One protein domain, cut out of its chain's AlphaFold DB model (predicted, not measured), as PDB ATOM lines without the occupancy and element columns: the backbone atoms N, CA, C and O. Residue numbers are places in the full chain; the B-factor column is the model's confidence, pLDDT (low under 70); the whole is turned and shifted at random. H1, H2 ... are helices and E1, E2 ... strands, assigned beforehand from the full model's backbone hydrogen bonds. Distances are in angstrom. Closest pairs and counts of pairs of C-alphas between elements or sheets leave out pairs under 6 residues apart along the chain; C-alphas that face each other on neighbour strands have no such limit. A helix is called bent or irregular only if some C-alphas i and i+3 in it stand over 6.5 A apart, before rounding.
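AT A GLANCE: This is residues 43 to 128 and 332 to 383 of the 385 residues of an uncharacterized protein of Desulfonatronum thiosulfatophilum (UniProt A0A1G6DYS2). The core is a closed barrel of seven strands, E1 to E7, with H2 crossing its outside and H4 running along its outside over E2 and E6. H3 lies beside H4 and off the barrel, H5 follows where E6 ends, and H1, between E3 and E4, lies toward one end of the longest axis. The printed part has 138 residues with five named helices and seven named strands, in the order E1 E2 E3 H1 E4 H2 E5 H3 H4 E6 H5 E7; its class is mixed, helices and strands. The sheet is mixed: E2 and E6 are parallel, the other neighbour pairs antiparallel. The whole is compact, with a radius of gyration of the C-alphas of 14.7 A and spans of 50 by 33 by 29 A.

HOW THE PARTS SIT: E2, residues 60 to 65, and E3, residues 71 to 79, form an antiparallel hairpin, with N 62 and O 75 within hydrogen-bond range at 2.9 A. E3 bends by 63 degrees at residue 74. E4, residues 93 to 97, is antiparallel to E3, with N 96 and O 76 at 2.8 A. E1, residues 43 to 48, pairs antiparallel with E4 over residues 43 to 46, N 44 and O 95 at 2.8 A, and with E7, residues 378 to 382, over residues 46 to 48, N 47 and O 381 at 2.9 A. E5, residues 112 to 117, is antiparallel to E7, N 380 and O 113 at 2.7 A, and to E6, residues 356 to 361, N 114 and O 359 at 2.8 A. E6 is parallel to E2, N 63 and O 358 at 2.8 A. H2, residues 101 to 109, has a height over the sheet of 8.1 A and runs across the strands, at 68 degrees to E3 on the local plane; its closest C-alphas to E3 are those of Cys 103 and Cys 74, 5.1 A. H4, residues 340 to 351, has a height of 10.2 A and runs along the strands, at 19 degrees to E6 on the local plane. H3, residues 120 to 125, is not on the barrel but touches H4 at a shallow tilt of 23 degrees, opposite ways; the closest C-alphas are those of Leu 123 and Val 342, 6.5 A. H5, residues 363 to 372, is on the barrel. H1, residues 85 to 90, is only just on it, with 5 pairs of C-alphas within 10 A, and is irregular, with C-alphas 86 and 89 7.2 A apart. Every O i to N i+4 pair is within hydrogen-bond range in H2, H3 and H4; H5 has 4 of 6, and H1 0 of 2 beside 2 of 3 O i to N i+3 pairs.

IN THESE COORDINATES: E1 begins at C-alpha 43 (241.087, 234.637, 225.761) and E7 ends at C-alpha 382 (244.383, 226.546, 233.381). E3 measures 22.3 A from first to last C-alpha and H4 16.6 A.

THE WHOLE: The C-alphas farthest apart, those of Glu 86 and Pro 335, are 51.5 A apart. Residues 129 to 331 are not printed; C-alphas 128 and 332 are 12.8 A apart across the cut. The link E1 to E2 is long. Mean pLDDT of the printed part is 75.4, with 43 residues under 70, among them 48 to 57 and 81 to 91.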
ATOM      1  N   SER A  43     240.543 235.939 226.150       75.56
ATOM      2  CA  SER A  43     241.087 234.637 225.761       75.56
ATOM      3  C   SER A  43     241.882 234.016 226.908       75.56
ATOM      4  O   SER A  43     242.724 234.693 227.497       75.56
ATOM      5  N   PHE A  44     241.661 232.733 227.176       76.56
ATOM      6  CA  PHE A  44     242.383 231.938 228.170       76.56
ATOM      7  C   PHE A  44     243.095 230.787 227.473       76.56
ATOM      8  O   PHE A  44     242.530 230.213 226.544       76.56
ATOM      9  N   GLN A  45     244.295 230.430 227.919       79.44
ATOM     10  CA  GLN A  45     244.963 229.212 227.467       79.44
ATOM     11  C   GLN A  45     244.689 228.083 228.459       79.44
ATOM     12  O   GLN A  45     244.799 228.264 229.672       79.44
ATOM     13  N   LEU A  46     244.294 226.935 227.924       78.00
ATOM     14  CA  LEU A  46     244.012 225.719 228.667       78.00
ATOM     15  C   LEU A  46     244.847 224.574 228.104       78.00
ATOM     16  O   LEU A  46     245.108 224.521 226.902       78.00
ATOM     17  N   PHE A  47     245.199 223.637 228.971       75.12
ATOM     18  CA  PHE A  47     245.946 222.436 228.629       75.12
ATOM     19  C   PHE A  47     245.142 221.225 229.053       75.12
ATOM     20  O   PHE A  47     244.545 221.212 230.125       75.12
ATOM     21  N   ALA A  48     245.109 220.206 228.214       69.31
ATOM     22  CA  ALA A  48     244.487 218.953 228.583       69.31
ATOM     23  C   ALA A  48     245.497 218.020 229.242       69.31
ATOM     24  O   ALA A  48     246.662 217.977 228.853       69.31
ATOM     25  N   GLU A  49     245.023 217.247 230.211       63.41
ATOM     26  CA  GLU A  49     245.849 216.308 230.979       63.41
ATOM     27  C   GLU A  49     246.310 215.091 230.160       63.41
ATOM     28  O   GLU A  49     247.332 214.479 230.453       63.41
ATOM     29  N   SER A  50     245.589 214.768 229.087       59.44
ATOM     30  CA  SER A  50     245.990 213.781 228.089       59.44
ATOM     31  C   SER A  50     245.973 214.427 226.706       59.44
ATOM     32  O   SER A  50     245.162 215.312 226.430       59.44
ATOM     33  N   SER A  51     246.898 214.014 225.836       50.03
ATOM     34  CA  SER A  51     246.993 214.496 224.455       50.03
ATOM     35  C   SER A  51     246.273 213.514 223.523       50.03
ATOM     36  O   SER A  51     246.906 212.609 222.974       50.03
ATOM     37  N   PRO A  52     244.942 213.592 223.341       49.91
ATOM     38  CA  PRO A  52     244.308 212.871 222.264       49.91
ATOM     39  C   PRO A  52     244.801 213.473 220.951       49.91
ATOM     40  O   PRO A  52     244.589 214.643 220.649       49.91
ATOM     41  N   ARG A  53     245.344 212.623 220.082       51.06
ATOM     42  CA  ARG A  53     245.518 212.909 218.646       51.06
ATOM     43  C   ARG A  53     244.186 213.206 217.920       51.06
ATOM     44  O   ARG A  53     244.174 213.386 216.709       51.06
ATOM     45  N   VAL A  54     243.071 213.271 218.655       52.69
ATOM     46  CA  VAL A  54     241.681 213.388 218.196       52.69
ATOM     47  C   VAL A  54     241.063 214.693 218.713       52.69
ATOM     48  O   VAL A  54     239.979 214.714 219.295       52.69
ATOM     49  N   TYR A  55     241.773 215.802 218.551       60.53
ATOM     50  CA  TYR A  55     241.238 217.119 218.874       60.53
ATOM     51  C   TYR A  55     240.399 217.685 217.716       60.53
ATOM     52  O   TYR A  55     240.763 217.512 216.551       60.53
ATOM     53  N   PRO A  56     239.288 218.392 217.995       57.88
ATOM     54  CA  PRO A  56     238.469 218.993 216.951       57.88
ATOM     55  C   PRO A  56     239.239 220.091 216.218       57.88
ATOM     56  O   PRO A  56     239.596 221.105 216.806       57.88
ATOM     57  N   GLN A  57     239.388 219.973 214.899       64.50
ATOM     58  CA  GLN A  57     239.933 221.052 214.055       64.50
ATOM     59  C   GLN A  57     238.991 222.268 213.925       64.50
ATOM     60  O   GLN A  57     239.243 223.197 213.158       64.50
ATOM     61  N   HIS A  58     237.873 222.267 214.652       72.12
ATOM     62  CA  HIS A  58     236.818 223.262 214.550       72.12
ATOM     63  C   HIS A  58     236.592 223.981 215.884       72.12
ATOM     64  O   HIS A  58     236.750 223.369 216.946       72.12
ATOM     65  N   PRO A  59     236.144 225.253 215.839       81.31
ATOM     66  CA  PRO A  59     235.709 225.972 217.025       81.31
ATOM     67  C   PRO A  59     234.683 225.159 217.814       81.31
ATOM     68  O   PRO A  59     233.641 224.760 217.290       81.31
ATOM     69  N   THR A  60     234.998 224.918 219.078       86.69
ATOM     70  CA  THR A  60     234.215 224.104 220.004       86.69
ATOM     71  C   THR A  60     233.461 225.027 220.957       86.69
ATOM     72  O   THR A  60     234.099 225.817 221.642       86.69
ATOM     73  N   PRO A  61     232.125 224.995 221.040       91.00
ATOM     74  CA  PRO A  61     231.394 225.896 221.925       91.00
ATOM     75  C   PRO A  61     231.674 225.590 223.400       91.00
ATOM     76  O   PRO A  61     231.856 224.435 223.793       91.00
ATOM     77  N   VAL A  62     231.676 226.644 224.212       90.31
ATOM     78  CA  VAL A  62     231.867 226.581 225.665       90.31
ATOM     79  C   VAL A  62     230.535 226.862 226.339       90.31
ATOM     80  O   VAL A  62     229.920 227.895 226.062       90.31
ATOM     81  N   PHE A  63     230.112 225.980 227.238       92.19
ATOM     82  CA  PHE A  63     228.876 226.107 227.997       92.19
ATOM     83  C   PHE A  63     229.160 226.218 229.495       92.19
ATOM     84  O   PHE A  63     229.919 225.423 230.041       92.19
ATOM     85  N   LEU A  64     228.525 227.194 230.141       90.75
ATOM     86  CA  LEU A  64     228.413 227.301 231.598       90.75
ATOM     87  C   LEU A  64     227.020 226.857 232.019       90.75
ATOM     88  O   LEU A  64     226.067 227.116 231.292       90.75
ATOM     89  N   PHE A  65     226.882 226.257 233.191       87.50
ATOM     90  CA  PHE A  65     225.577 225.914 233.749       87.50
ATOM     91  C   PHE A  65     225.143 226.974 234.761       87.50
ATOM     92  O   PHE A  65     225.975 227.531 235.477       87.50
ATOM     93  N   ASP A  66     223.850 227.293 234.803       86.00
ATOM     94  CA  ASP A  66     223.273 228.070 235.902       86.00
ATOM     95  C   ASP A  66     222.963 227.173 237.119       86.00
ATOM     96  O   ASP A  66     223.235 225.970 237.120       86.00
ATOM     97  N   ALA A  67     222.398 227.761 238.176       80.88
ATOM     98  CA  ALA A  67     222.037 227.032 239.394       80.88
ATOM     99  C   ALA A  67     220.972 225.935 239.169       80.88
ATOM    100  O   ALA A  67     220.918 224.982 239.939       80.88
ATOM    101  N   ASP A  68     220.169 226.039 238.105       77.50
ATOM    102  CA  ASP A  68     219.154 225.048 237.719       77.50
ATOM    103  C   ASP A  68     219.703 224.030 236.696       77.50
ATOM    104  O   ASP A  68     218.949 223.281 236.055       77.50
ATOM    105  N   PHE A  69     221.027 223.999 236.503       76.62
ATOM    106  CA  PHE A  69     221.693 223.157 235.514       76.62
ATOM    107  C   PHE A  69     221.250 223.438 234.070       76.62
ATOM    108  O   PHE A  69     221.263 222.548 233.208       76.62
ATOM    109  N   PHE A  70     220.841 224.674 233.782       83.12
ATOM    110  CA  PHE A  70     220.538 225.121 232.433       83.12
ATOM    111  C   PHE A  70     221.809 225.679 231.771       83.12
ATOM    112  O   PHE A  70     222.426 226.608 232.297       83.12
ATOM    113  N   PRO A  71     222.242 225.124 230.627       87.38
ATOM    114  CA  PRO A  71     223.479 225.533 229.986       87.38
ATOM    115  C   PRO A  71     223.300 226.834 229.204       87.38
ATOM    116  O   PRO A  71     222.333 227.023 228.469       87.38
ATOM    117  N   MET A  72     224.298 227.701 229.291       88.81
ATOM    118  CA  MET A  72     224.432 228.949 228.556       88.81
ATOM    119  C   MET A  72     225.718 228.902 227.738       88.81
ATOM    120  O   MET A  72     226.798 228.670 228.281       88.81
ATOM    121  N   GLN A  73     225.623 229.139 226.428       90.88
ATOM    122  CA  GLN A  73     226.818 229.251 225.596       90.88
ATOM    123  C   GLN A  73     227.544 230.554 225.935       90.88
ATOM    124  O   GLN A  73     226.990 231.641 225.776       90.88
ATOM    125  N   CYS A  74     228.791 230.443 226.378       89.50
ATOM    126  CA  CYS A  74     229.571 231.566 226.886       89.50
ATOM    127  C   CYS A  74     230.872 231.825 226.131       89.50
ATOM    128  O   CYS A  74     231.631 232.724 226.503       89.50
ATOM    129  N   GLY A  75     231.116 231.094 225.047       89.69
ATOM    130  CA  GLY A  75     232.286 231.296 224.213       89.69
ATOM    131  C   GLY A  75     232.533 230.162 223.236       89.69
ATOM    132  O   GLY A  75     231.666 229.317 223.004       89.69
ATOM    133  N   ASN A  76     233.745 230.155 222.687       89.94
ATOM    134  CA  ASN A  76     234.277 229.078 221.865       89.94
ATOM    135  C   ASN A  76     235.726 228.783 222.269       89.94
ATOM    136  O   ASN A  76     236.495 229.699 222.541       89.94
ATOM    137  N   ALA A  77     236.100 227.517 222.251       86.06
ATOM    138  CA  ALA A  77     237.445 227.008 222.388       86.06
ATOM    139  C   ALA A  77     238.001 226.653 221.004       86.06
ATOM    140  O   ALA A  77     237.333 225.994 220.207       86.06
ATOM    141  N   ASN A  78     239.219 227.095 220.714       85.12
ATOM    142  CA  ASN A  78     239.943 226.766 219.492       85.12
ATOM    143  C   ASN A  78     241.285 226.151 219.863       85.12
ATOM    144  O   ASN A  78     241.964 226.653 220.758       85.12
ATOM    145  N   LEU A  79     241.693 225.103 219.153       73.81
ATOM    146  CA  LEU A  79     243.059 224.617 219.274       73.81
ATOM    147  C   LEU A  79     244.014 225.572 218.581       73.81
ATOM    148  O   LEU A  79     243.824 225.934 217.420       73.81
ATOM    149  N   VAL A  80     245.065 225.945 219.300       71.88
ATOM    150  CA  VAL A  80     246.208 226.622 218.709       71.88
ATOM    151  C   VAL A  80     247.154 225.532 218.239       71.88
ATOM    152  O   VAL A  80     247.773 224.842 219.044       71.88
ATOM    153  N   HIS A  81     247.234 225.336 216.926       63.47
ATOM    154  CA  HIS A  81     248.253 224.461 216.360       63.47
ATOM    155  C   HIS A  81     249.614 225.132 216.512       63.47
ATOM    156  O   HIS A  81     249.865 226.178 215.909       63.47
ATOM    157  N   HIS A  82     250.495 224.529 217.313       57.31
ATOM    158  CA  HIS A  82     251.890 224.932 217.301       57.31
ATOM    159  C   HIS A  82     252.550 224.450 216.000       57.31
ATOM    160  O   HIS A  82     252.430 223.277 215.650       57.31
ATOM    161  N   PRO A  83     253.277 225.325 215.280       53.09
ATOM    162  CA  PRO A  83     253.968 224.947 214.048       53.09
ATOM    163  C   PRO A  83     255.173 224.019 214.287       53.09
ATOM    164  O   PRO A  83     255.714 223.479 213.327       53.09
ATOM    165  N   SER A  84     255.602 223.833 215.542       52.41
ATOM    166  CA  SER A  84     256.706 222.938 215.894       52.41
ATOM    167  C   SER A  84     256.183 221.564 216.343       52.41
ATOM    168  O   SER A  84     255.417 221.511 217.311       52.41
ATOM    169  N   PRO A  85     256.606 220.455 215.705       56.69
ATOM    170  CA  PRO A  85     256.191 219.103 216.084       56.69
ATOM    171  C   PRO A  85     256.659 218.702 217.493       56.69
ATOM    172  O   PRO A  85     255.985 217.908 218.138       56.69
ATOM    173  N   GLU A  86     257.739 219.300 218.009       56.12
ATOM    174  CA  GLU A  86     258.266 219.032 219.360       56.12
ATOM    175  C   GLU A  86     257.401 219.632 220.484       56.12
ATOM    176  O   GLU A  86     257.433 219.153 221.610       56.12
ATOM    177  N   LEU A  87     256.593 220.657 220.185       54.97
ATOM    178  CA  LEU A  87     255.662 221.290 221.137       54.97
ATOM    179  C   LEU A  87     254.216 220.788 220.972       54.97
ATOM    180  O   LEU A  87     253.326 221.196 221.719       54.97
ATOM    181  N   SER A  88     253.974 219.896 220.004       54.00
ATOM    182  CA  SER A  88     252.630 219.437 219.628       54.00
ATOM    183  C   SER A  88     251.936 218.626 220.727       54.00
ATOM    184  O   SER A  88     250.709 218.568 220.775       54.00
ATOM    185  N   GLU A  89     252.696 218.049 221.661       55.66
ATOM    186  CA  GLU A  89     252.139 217.255 222.762       55.66
ATOM    187  C   GLU A  89     251.279 218.088 223.726       55.66
ATOM    188  O   GLU A  89     250.385 217.536 224.367       55.66
ATOM    189  N   THR A  90     251.467 219.415 223.760       62.31
ATOM    190  CA  THR A  90     250.791 220.329 224.700       62.31
ATOM    191  C   THR A  90     249.885 221.364 224.031       62.31
ATOM    192  O   THR A  90     249.530 222.338 224.688       62.31
ATOM    193  N   ASN A  91     249.517 221.177 222.749       67.38
ATOM    194  CA  ASN A  91     248.756 222.154 221.949       67.38
ATOM    195  C   ASN A  91     247.696 222.902 222.789       67.38
ATOM    196  O   ASN A  91     246.679 222.303 223.159       67.38
ATOM    197  N   PRO A  92     247.915 224.194 223.103       75.38
ATOM    198  CA  PRO A  92     247.053 224.899 224.027       75.38
ATOM    199  C   PRO A  92     245.695 225.148 223.380       75.38
ATOM    200  O   PRO A  92     245.569 225.529 222.210       75.38
ATOM    201  N   ILE A  93     244.651 224.964 224.174       80.00
ATOM    202  CA  ILE A  93     243.285 225.295 223.805       80.00
ATOM    203  C   ILE A  93     243.050 226.746 224.211       80.00
ATOM    204  O   ILE A  93     243.071 227.086 225.391       80.00
ATOM    205  N   THR A  94     242.816 227.616 223.232       85.12
ATOM    206  CA  THR A  94     242.428 229.001 223.496       85.12
ATOM    207  C   THR A  94     240.919 229.092 223.638       85.12
ATOM    208  O   THR A  94     240.181 228.941 222.663       85.12
ATOM    209  N   LEU A  95     240.460 229.354 224.857       85.38
ATOM    210  CA  LEU A  95     239.065 229.602 225.179       85.38
ATOM    211  C   LEU A  95     238.778 231.095 225.070       85.38
ATOM    212  O   LEU A  95     239.328 231.890 225.824       85.38
ATOM    213  N   THR A  96     237.879 231.472 224.169       87.44
ATOM    214  CA  THR A  96     237.457 232.856 223.970       87.44
ATOM    215  C   THR A  96     236.022 233.064 224.438       87.44
ATOM    216  O   THR A  96     235.100 232.442 223.905       87.44
ATOM    217  N   THR A  97     235.812 233.956 225.407       87.31
ATOM    218  CA  THR A  97     234.487 234.214 225.995       87.31
ATOM    219  C   THR A  97     233.732 235.343 225.293       87.31
ATOM    220  O   THR A  97     234.321 236.260 224.709       87.31
ATOM    221  N   TYR A  98     232.401 235.312 225.384       87.31
ATOM    222  CA  TYR A  98     231.552 236.444 225.005       87.31
ATOM    223  C   TYR A  98     231.688 237.605 226.002       87.31
ATOM    224  O   TYR A  98     231.989 237.387 227.176       87.31
ATOM    225  N   ARG A  99     231.403 238.840 225.553       82.25
ATOM    226  CA  ARG A  99     231.368 240.065 226.385       82.25
ATOM    227  C   ARG A  99     230.144 240.126 227.308       82.25
ATOM    228  O   ARG A  99     229.382 241.087 227.302       82.25
ATOM    229  N   SER A 100     229.914 239.070 228.070       85.12
ATOM    230  CA  SER A 100     228.929 239.050 229.144       85.12
ATOM    231  C   SER A 100     229.688 238.919 230.452       85.12
ATOM    232  O   SER A 100     230.483 237.992 230.593       85.12
ATOM    233  N   ASN A 101     229.432 239.805 231.417       86.50
ATOM    234  CA  ASN A 101     230.053 239.714 232.743       86.50
ATOM    235  C   ASN A 101     229.780 238.354 233.396       86.50
ATOM    236  O   ASN A 101     230.651 237.820 234.071       86.50
ATOM    237  N   VAL A 102     228.605 237.766 233.138       87.44
ATOM    238  CA  VAL A 102     228.254 236.418 233.605       87.44
ATOM    239  C   VAL A 102     229.160 235.368 232.965       87.44
ATOM    240  O   VAL A 102     229.681 234.518 233.673       87.44
ATOM    241  N   CYS A 103     229.405 235.453 231.656       87.94
ATOM    242  CA  CYS A 103     230.277 234.509 230.956       87.94
ATOM    243  C   CYS A 103     231.751 234.679 231.334       87.94
ATOM    244  O   CYS A 103     232.431 233.689 231.575       87.94
ATOM    245  N   ILE A 104     232.245 235.918 231.407       86.19
ATOM    246  CA  ILE A 104     233.631 236.205 231.791       86.19
ATOM    247  C   ILE A 104     233.879 235.702 233.210       86.19
ATOM    248  O   ILE A 104     234.814 234.939 233.436       86.19
ATOM    249  N   ARG A 105     233.021 236.094 234.159       87.00
ATOM    250  CA  ARG A 105     233.146 235.693 235.558       87.00
ATOM    251  C   ARG A 105     232.949 234.190 235.729       87.00
ATOM    252  O   ARG A 105     233.801 233.553 236.322       87.00
ATOM    253  N   GLY A 106     231.888 233.623 235.160       86.69
ATOM    254  CA  GLY A 106     231.580 232.203 235.308       86.69
ATOM    255  C   GLY A 106     232.654 231.301 234.708       86.69
ATOM    256  O   GLY A 106     233.043 230.331 235.340       86.69
ATOM    257  N   VAL A 107     233.214 231.646 233.540       85.81
ATOM    258  CA  VAL A 107     234.346 230.885 232.991       85.81
ATOM    259  C   VAL A 107     235.570 231.067 233.881       85.81
ATOM    260  O   VAL A 107     236.276 230.091 234.098       85.81
ATOM    261  N   ASN A 108     235.820 232.276 234.403       84.00
ATOM    262  CA  ASN A 108     236.939 232.567 235.308       84.00
ATOM    263  C   ASN A 108     236.897 231.834 236.640       84.00
ATOM    264  O   ASN A 108     237.943 231.407 237.120       84.00
ATOM    265  N   GLU A 109     235.711 231.713 237.212       86.12
ATOM    266  CA  GLU A 109     235.466 231.058 238.489       86.12
ATOM    267  C   GLU A 109     235.229 229.551 238.323       86.12
ATOM    268  O   GLU A 109     235.225 228.830 239.320       86.12
ATOM    269  N   ALA A 110     235.069 229.063 237.083       85.31
ATOM    270  CA  ALA A 110     234.948 227.642 236.798       85.31
ATOM    271  C   ALA A 110     236.195 226.904 237.291       85.31
ATOM    272  O   ALA A 110     237.318 227.132 236.833       85.31
ATOM    273  N   GLN A 111     235.947 226.002 238.230       79.19
ATOM    274  CA  GLN A 111     236.926 225.125 238.859       79.19
ATOM    275  C   GLN A 111     237.393 224.052 237.885       79.19
ATOM    276  O   GLN A 111     238.570 223.697 237.844       79.19
ATOM    277  N   MET A 112     236.450 223.549 237.090       79.81
ATOM    278  CA  MET A 112     236.684 222.467 236.152       79.81
ATOM    279  C   MET A 112     236.111 222.797 234.788       79.81
ATOM    280  O   MET A 112     234.991 223.290 234.638       79.81
ATOM    281  N   LEU A 113     236.913 222.482 233.781       86.25
ATOM    282  CA  LEU A 113     236.569 222.577 232.377       86.25
ATOM    283  C   LEU A 113     236.747 221.178 231.795       86.25
ATOM    284  O   LEU A 113     237.828 220.612 231.884       86.25
ATOM    285  N   TYR A 114     235.700 220.612 231.207       86.62
ATOM    286  CA  TYR A 114     235.757 219.299 230.575       86.62
ATOM    287  C   TYR A 114     235.520 219.421 229.082       86.62
ATOM    288  O   TYR A 114     234.526 220.006 228.649       86.62
ATOM    289  N   LEU A 115     236.396 218.810 228.296       85.38
ATOM    290  CA  LEU A 115     236.157 218.575 226.883       85.38
ATOM    291  C   LEU A 115     235.408 217.249 226.718       85.38
ATOM    292  O   LEU A 115     235.883 216.196 227.141       85.38
ATOM    293  N   GLN A 116     234.230 217.311 226.103       84.75
ATOM    294  CA  GLN A 116     233.323 216.175 225.947       84.75
ATOM    295  C   GLN A 116     232.939 215.987 224.477       84.75
ATOM    296  O   GLN A 116     232.683 216.982 223.788       84.75
ATOM    297  N   PRO A 117     232.854 214.745 223.968       80.94
ATOM    298  CA  PRO A 117     232.342 214.497 222.629       80.94
ATOM    299  C   PRO A 117     230.850 214.844 222.558       80.94
ATOM    300  O   PRO A 117     230.062 214.484 223.439       80.94
ATOM    301  N   ALA A 118     230.445 215.513 221.477       80.81
ATOM    302  CA  ALA A 118     229.059 215.861 221.187       80.81
ATOM    303  C   ALA A 118     228.269 214.607 220.776       80.81
ATOM    304  O   ALA A 118     228.016 214.355 219.601       80.81
ATOM    305  N   SER A 119     227.929 213.788 221.768       71.88
ATOM    306  CA  SER A 119     227.426 212.427 221.590       71.88
ATOM    307  C   SER A 119     226.038 212.231 222.195       71.88
ATOM    308  O   SER A 119     225.576 213.009 223.034       71.88
ATOM    309  N   LEU A 120     225.383 211.133 221.802       66.62
ATOM    310  CA  LEU A 120     224.133 210.691 222.423       66.62
ATOM    311  C   LEU A 120     224.314 210.395 223.920       66.62
ATOM    312  O   LEU A 120     223.395 210.625 224.697       66.62
ATOM    313  N   HIS A 121     225.500 209.930 224.325       71.69
ATOM    314  CA  HIS A 121     225.819 209.681 225.728       71.69
ATOM    315  C   HIS A 121     225.762 210.972 226.550       71.69
ATOM    316  O   HIS A 121     225.069 211.023 227.561       71.69
ATOM    317  N   LEU A 122     226.401 212.041 226.067       76.69
ATOM    318  CA  LEU A 122     226.336 213.346 226.719       76.69
ATOM    319  C   LEU A 122     224.899 213.893 226.751       76.69
ATOM    320  O   LEU A 122     224.456 214.412 227.773       76.69
ATOM    321  N   LEU A 123     224.148 213.740 225.654       77.12
ATOM    322  CA  LEU A 123     222.734 214.117 225.622       77.12
ATOM    323  C   LEU A 123     221.922 213.359 226.684       77.12
ATOM    324  O   LEU A 123     221.069 213.956 227.332       77.12
ATOM    325  N   TRP A 124     222.203 212.070 226.881       72.88
ATOM    326  CA  TRP A 124     221.558 211.242 227.894       72.88
ATOM    327  C   TRP A 124     221.964 211.630 229.322       72.88
ATOM    328  O   TRP A 124     221.107 211.686 230.199       72.88
ATOM    329  N   ALA A 125     223.239 211.948 229.559       74.69
ATOM    330  CA  ALA A 125     223.749 212.386 230.861       74.69
ATOM    331  C   ALA A 125     223.156 213.734 231.315       74.69
ATOM    332  O   ALA A 125     222.956 213.961 232.504       74.69
ATOM    333  N   LEU A 126     222.806 214.616 230.371       75.31
ATOM    334  CA  LEU A 126     222.171 215.914 230.645       75.31
ATOM    335  C   LEU A 126     220.707 215.822 231.102       75.31
ATOM    336  O   LEU A 126     220.113 216.845 231.473       75.31
ATOM    337  N   LEU A 127     220.102 214.636 231.022       74.00
ATOM    338  CA  LEU A 127     218.710 214.423 231.383       74.00
ATOM    339  C   LEU A 127     218.574 214.114 232.879       74.00
ATOM    340  O   LEU A 127     219.243 213.208 233.382       74.00
ATOM    341  N   PRO A 128     217.646 214.790 233.579       74.12
ATOM    342  CA  PRO A 128     217.230 214.399 234.922       74.12
ATOM    343  C   PRO A 128     216.818 212.921 234.995       74.12
ATOM    344  O   PRO A 128     216.309 212.357 234.023       74.12
ATOM    345  N   TYR A 332     212.875 222.429 227.840       66.69
ATOM    346  CA  TYR A 332     212.257 223.753 227.758       66.69
ATOM    347  C   TYR A 332     211.970 224.333 229.146       66.69
ATOM    348  O   TYR A 332     211.087 223.836 229.844       66.69
ATOM    349  N   ARG A 333     212.658 225.419 229.520       66.88
ATOM    350  CA  ARG A 333     212.323 226.208 230.722       66.88
ATOM    351  C   ARG A 333     211.074 227.057 230.480       66.88
ATOM    352  O   ARG A 333     210.197 227.168 231.333       66.88
ATOM    353  N   HIS A 334     210.948 227.570 229.256       65.56
ATOM    354  CA  HIS A 334     209.788 228.293 228.742       65.56
ATOM    355  C   HIS A 334     209.460 227.831 227.312       65.56
ATOM    356  O   HIS A 334     210.337 227.283 226.644       65.56
ATOM    357  N   PRO A 335     208.246 228.089 226.780       56.66
ATOM    358  CA  PRO A 335     207.820 227.643 225.443       56.66
ATOM    359  C   PRO A 335     208.687 228.102 224.251       56.66
ATOM    360  O   PRO A 335     208.376 227.765 223.113       56.66
ATOM    361  N   LYS A 336     209.738 228.896 224.489       61.59
ATOM    362  CA  LYS A 336     210.690 229.408 223.491       61.59
ATOM    363  C   LYS A 336     212.149 229.365 223.963       61.59
ATOM    364  O   LYS A 336     213.025 229.849 223.255       61.59
ATOM    365  N   ASP A 337     212.401 228.833 225.157       67.19
ATOM    366  CA  ASP A 337     213.733 228.793 225.754       67.19
ATOM    367  C   ASP A 337     214.300 227.387 225.573       67.19
ATOM    368  O   ASP A 337     214.000 226.466 226.339       67.19
ATOM    369  N   HIS A 338     214.992 227.204 224.450       70.94
ATOM    370  CA  HIS A 338     215.599 225.936 224.073       70.94
ATOM    371  C   HIS A 338     216.946 225.802 224.772       70.94
ATOM    372  O   HIS A 338     217.755 226.725 224.731       70.94
ATOM    373  N   ASN A 339     217.228 224.626 225.327       81.19
ATOM    374  CA  ASN A 339     218.545 224.328 225.869       81.19
ATOM    375  C   ASN A 339     219.605 224.377 224.738       81.19
ATOM    376  O   ASN A 339     219.575 223.530 223.834       81.19
ATOM    377  N   PRO A 340     220.536 225.354 224.748       83.06
ATOM    378  CA  PRO A 340     221.445 225.587 223.628       83.06
ATOM    379  C   PRO A 340     222.488 224.473 223.482       83.06
ATOM    380  O   PRO A 340     222.902 224.165 222.363       83.06
ATOM    381  N   LEU A 341     222.867 223.822 224.587       85.56
ATOM    382  CA  LEU A 341     223.749 222.658 224.562       85.56
ATOM    383  C   LEU A 341     223.052 221.484 223.879       85.56
ATOM    384  O   LEU A 341     223.595 220.926 222.934       85.56
ATOM    385  N   VAL A 342     221.822 221.155 224.278       82.81
ATOM    386  CA  VAL A 342     221.058 220.078 223.634       82.81
ATOM    387  C   VAL A 342     220.863 220.361 222.148       82.81
ATOM    388  O   VAL A 342     221.084 219.474 221.326       82.81
ATOM    389  N   ALA A 343     220.489 221.589 221.782       80.81
ATOM    390  CA  ALA A 343     220.320 221.968 220.382       80.81
ATOM    391  C   ALA A 343     221.616 221.759 219.575       80.81
ATOM    392  O   ALA A 343     221.574 221.241 218.454       80.81
ATOM    393  N   TYR A 344     222.771 222.104 220.153       83.06
ATOM    394  CA  TYR A 344     224.074 221.846 219.548       83.06
ATOM    395  C   TYR A 344     224.369 220.345 219.407       83.06
ATOM    396  O   TYR A 344     224.763 219.910 218.326       83.06
ATOM    397  N   LEU A 345     224.139 219.551 220.459       79.19
ATOM    398  CA  LEU A 345     224.377 218.102 220.457       79.19
ATOM    399  C   LEU A 345     223.525 217.394 219.410       79.19
ATOM    400  O   LEU A 345     224.045 216.633 218.600       79.19
ATOM    401  N   VAL A 346     222.230 217.699 219.376       73.50
ATOM    402  CA  VAL A 346     221.305 217.160 218.380       73.50
ATOM    403  C   VAL A 346     221.813 217.488 216.975       73.50
ATOM    404  O   VAL A 346     221.983 216.589 216.152       73.50
ATOM    405  N   ARG A 347     222.166 218.754 216.710       71.94
ATOM    406  CA  ARG A 347     222.711 219.176 215.411       71.94
ATOM    407  C   ARG A 347     223.989 218.427 215.029       71.94
ATOM    408  O   ARG A 347     224.143 218.091 213.855       71.94
ATOM    409  N   ALA A 348     224.896 218.203 215.978       70.69
ATOM    410  CA  ALA A 348     226.138 217.468 215.750       70.69
ATOM    411  C   ALA A 348     225.861 215.999 215.395       70.69
ATOM    412  O   ALA A 348     226.344 215.527 214.368       70.69
ATOM    413  N   ILE A 349     224.994 215.330 216.166       67.56
ATOM    414  CA  ILE A 349     224.598 213.930 215.953       67.56
ATOM    415  C   ILE A 349     224.003 213.732 214.554       67.56
ATOM    416  O   ILE A 349     224.378 212.807 213.844       67.56
ATOM    417  N   ILE A 350     223.112 214.623 214.118       61.94
ATOM    418  CA  ILE A 350     222.434 214.496 212.814       61.94
ATOM    419  C   ILE A 350     223.367 214.710 211.640       61.94
ATOM    420  O   ILE A 350     223.187 214.109 210.584       61.94
ATOM    421  N   ARG A 351     224.352 215.587 211.807       68.50
ATOM    422  CA  ARG A 351     225.368 215.808 210.781       68.50
ATOM    423  C   ARG A 351     226.384 214.670 210.725       68.50
ATOM    424  O   ARG A 351     227.146 214.623 209.770       68.50
ATOM    425  N   GLY A 352     226.382 213.774 211.716       57.59
ATOM    426  CA  GLY A 352     227.434 212.778 211.888       57.59
ATOM    427  C   GLY A 352     228.789 213.422 212.177       57.59
ATOM    428  O   GLY A 352     229.818 212.809 211.920       57.59
ATOM    429  N   ASP A 353     228.801 214.664 212.675       67.00
ATOM    430  CA  ASP A 353     230.041 215.384 212.938       67.00
ATOM    431  C   ASP A 353     230.594 214.961 214.309       67.00
ATOM    432  O   ASP A 353     229.919 215.109 215.331       67.00
ATOM    433  N   THR A 354     231.858 214.541 214.361       62.31
ATOM    434  CA  THR A 354     232.615 214.255 215.594       62.31
ATOM    435  C   THR A 354     233.064 215.547 216.290       62.31
ATOM    436  O   THR A 354     234.245 215.829 216.489       62.31
ATOM    437  N   ARG A 355     232.095 216.398 216.635       79.38
ATOM    438  CA  ARG A 355     232.342 217.655 217.350       79.38
ATOM    439  C   ARG A 355     232.528 217.402 218.836       79.38
ATOM    440  O   ARG A 355     232.037 216.420 219.382       79.38
ATOM    441  N   TYR A 356     233.166 218.354 219.500       84.88
ATOM    442  CA  TYR A 356     233.230 218.399 220.953       84.88
ATOM    443  C   TYR A 356     232.431 219.592 221.479       84.88
ATOM    444  O   TYR A 356     231.950 220.435 220.708       84.88
ATOM    445  N   VAL A 357     232.291 219.635 222.799       88.50
ATOM    446  CA  VAL A 357     231.839 220.781 223.590       88.50
ATOM    447  C   VAL A 357     232.751 220.933 224.802       88.50
ATOM    448  O   VAL A 357     233.252 219.938 225.327       88.50
ATOM    449  N   VAL A 358     232.959 222.169 225.253       89.75
ATOM    450  CA  VAL A 358     233.595 222.440 226.545       89.75
ATOM    451  C   VAL A 358     232.505 222.744 227.558       89.75
ATOM    452  O   VAL A 358     231.687 223.639 227.342       89.75
ATOM    453  N   LEU A 359     232.494 222.002 228.657       90.69
ATOM    454  CA  LEU A 359     231.583 222.195 229.777       90.69
ATOM    455  C   LEU A 359     232.360 222.786 230.948       90.69
ATOM    456  O   LEU A 359     233.388 222.241 231.338       90.69
ATOM    457  N   ALA A 360     231.884 223.906 231.475       90.38
ATOM    458  CA  ALA A 360     232.493 224.618 232.585       90.38
ATOM    459  C   ALA A 360     231.584 224.519 233.817       90.38
ATOM    460  O   ALA A 360     230.404 224.872 233.733       90.38
ATOM    461  N   PHE A 361     232.145 224.049 234.932       87.69
ATOM    462  CA  PHE A 361     231.420 223.800 236.178       87.69
ATOM    463  C   PHE A 361     232.056 224.534 237.363       87.69
ATOM    464  O   PHE A 361     233.284 224.656 237.458       87.69
ATOM    465  N   ASP A 362     231.206 224.995 238.279       85.25
ATOM    466  CA  ASP A 362     231.610 225.425 239.619       85.25
ATOM    467  C   ASP A 362     231.627 224.251 240.624       85.25
ATOM    468  O   ASP A 362     231.178 223.146 240.318       85.25
ATOM    469  N   TYR A 363     232.137 224.485 241.842       78.38
ATOM    470  CA  TYR A 363     232.207 223.456 242.893       78.38
ATOM    471  C   TYR A 363     230.852 222.837 243.249       78.38
ATOM    472  O   TYR A 363     230.773 221.640 243.488       78.38
ATOM    473  N   SER A 364     229.789 223.643 243.305       78.12
ATOM    474  CA  SER A 364     228.463 223.162 243.700       78.12
ATOM    475  C   SER A 364     227.822 222.287 242.624       78.12
ATOM    476  O   SER A 364     227.036 221.387 242.921       78.12
ATOM    477  N   GLN A 365     228.194 222.527 241.367       82.25
ATOM    478  CA  GLN A 365     227.735 221.770 240.213       82.25
ATOM    479  C   GLN A 365     228.509 220.464 240.032       82.25
ATOM    480  O   GLN A 365     227.952 219.514 239.489       82.25
ATOM    481  N   MET A 366     229.759 220.385 240.498       75.12
ATOM    482  CA  MET A 366     230.582 219.179 240.371       75.12
ATOM    483  C   MET A 366     229.944 217.956 241.036       75.12
ATOM    484  O   MET A 366     229.809 216.912 240.395       75.12
ATOM    485  N   ASP A 367     229.492 218.091 242.279       74.31
ATOM    486  CA  ASP A 367     228.878 216.975 243.009       74.31
ATOM    487  C   ASP A 367     227.606 216.488 242.292       74.31
ATOM    488  O   ASP A 367     227.410 215.292 242.079       74.31
ATOM    489  N   GLN A 368     226.805 217.429 241.785       73.75
ATOM    490  CA  GLN A 368     225.598 217.125 241.012       73.75
ATOM    491  C   GLN A 368     225.921 216.480 239.654       73.75
ATOM    492  O   GLN A 368     225.211 215.576 239.213       73.75
ATOM    493  N   THR A 369     227.000 216.893 238.976       71.81
ATOM    494  CA  THR A 369     227.418 216.256 237.717       71.81
ATOM    495  C   THR A 369     227.824 214.800 237.915       71.81
ATOM    496  O   THR A 369     227.469 213.951 237.092       71.81
ATOM    497  N   ALA A 370     228.526 214.496 239.009       68.62
ATOM    498  CA  ALA A 370     228.956 213.141 239.320       68.62
ATOM    499  C   ALA A 370     227.746 212.213 239.527       68.62
ATOM    500  O   ALA A 370     227.704 211.123 238.956       68.62
ATOM    501  N   GLU A 371     226.716 212.679 240.240       67.31
ATOM    502  CA  GLU A 371     225.453 211.949 240.434       67.31
ATOM    503  C   GLU A 371     224.658 211.751 239.133       67.31
ATOM    504  O   GLU A 371     224.008 210.721 238.932       67.31
ATOM    505  N   LEU A 372     224.729 212.708 238.204       64.62
ATOM    506  CA  LEU A 372     224.092 212.599 236.888       64.62
ATOM    507  C   LEU A 372     224.800 211.600 235.956       64.62
ATOM    508  O   LEU A 372     224.242 211.231 234.916       64.62
ATOM    509  N   GLY A 373     225.972 211.097 236.356       59.28
ATOM    510  CA  GLY A 373     226.774 210.162 235.576       59.28
ATOM    511  C   GLY A 373     227.637 210.857 234.527       59.28
ATOM    512  O   GLY A 373     227.956 210.247 233.507       59.28
ATOM    513  N   PHE A 374     228.017 212.123 234.746       66.12
ATOM    514  CA  PHE A 374     229.084 212.766 233.975       66.12
ATOM    515  C   PHE A 374     230.428 212.160 234.366       66.12
ATOM    516  O   PHE A 374     231.226 212.736 235.097       66.12
ATOM    517  N   THR A 375     230.686 210.964 233.869       56.56
ATOM    518  CA  THR A 375     231.975 210.300 233.997       56.56
ATOM    519  C   THR A 375     232.620 210.276 232.618       56.56
ATOM    520  O   THR A 375     232.008 209.767 231.687       56.56
ATOM    521  N   ALA A 376     233.846 210.798 232.503       60.16
ATOM    522  CA  ALA A 376     234.725 210.730 231.321       60.16
ATOM    523  C   ALA A 376     234.637 211.875 230.292       60.16
ATOM    524  O   ALA A 376     234.354 211.667 229.116       60.16
ATOM    525  N   GLY A 377     234.982 213.090 230.723       68.69
ATOM    526  CA  GLY A 377     235.495 214.131 229.822       68.69
ATOM    527  C   GLY A 377     236.994 214.293 230.001       68.69
ATOM    528  O   GLY A 377     237.529 213.914 231.040       68.69
ATOM    529  N   ILE A 378     237.671 214.886 229.023       78.12
ATOM    530  CA  ILE A 378     239.086 215.236 229.176       78.12
ATOM    531  C   ILE A 378     239.152 216.516 230.020       78.12
ATOM    532  O   ILE A 378     238.608 217.538 229.580       78.12
ATOM    533  N   PRO A 379     239.757 216.491 231.221       81.94
ATOM    534  CA  PRO A 379     239.891 217.688 232.037       81.94
ATOM    535  C   PRO A 379     240.837 218.682 231.356       81.94
ATOM    536  O   PRO A 379     241.885 218.315 230.816       81.94
ATOM    537  N   LEU A 380     240.433 219.948 231.371       82.19
ATOM    538  CA  LEU A 380     241.183 221.086 230.872       82.19
ATOM    539  C   LEU A 380     241.630 221.931 232.062       82.19
ATOM    540  O   LEU A 380     240.813 222.475 232.806       82.19
ATOM    541  N   HIS A 381     242.938 222.074 232.206       82.31
ATOM    542  CA  HIS A 381     243.579 222.824 233.272       82.31
ATOM    543  C   HIS A 381     243.997 224.200 232.773       82.31
ATOM    544  O   HIS A 381     244.471 224.363 231.646       82.31
ATOM    545  N   ARG A 382     243.833 225.211 233.625       76.06
ATOM    546  CA  ARG A 382     244.383 226.546 233.381       76.06
ATOM    547  C   ARG A 382     245.875 226.525 233.672       76.06
ATOM    548  O   ARG A 382     246.282 226.011 234.712       76.06
ATOM    549  N   THR A 383     246.679 227.145 232.816       65.88
ATOM    550  CA  THR A 383     248.019 227.550 233.238       65.88
ATOM    551  C   THR A 383     247.874 228.623 234.303       65.88
ATOM    552  O   THR A 383     247.339 229.702 234.044       65.88
TER     553      THR A 383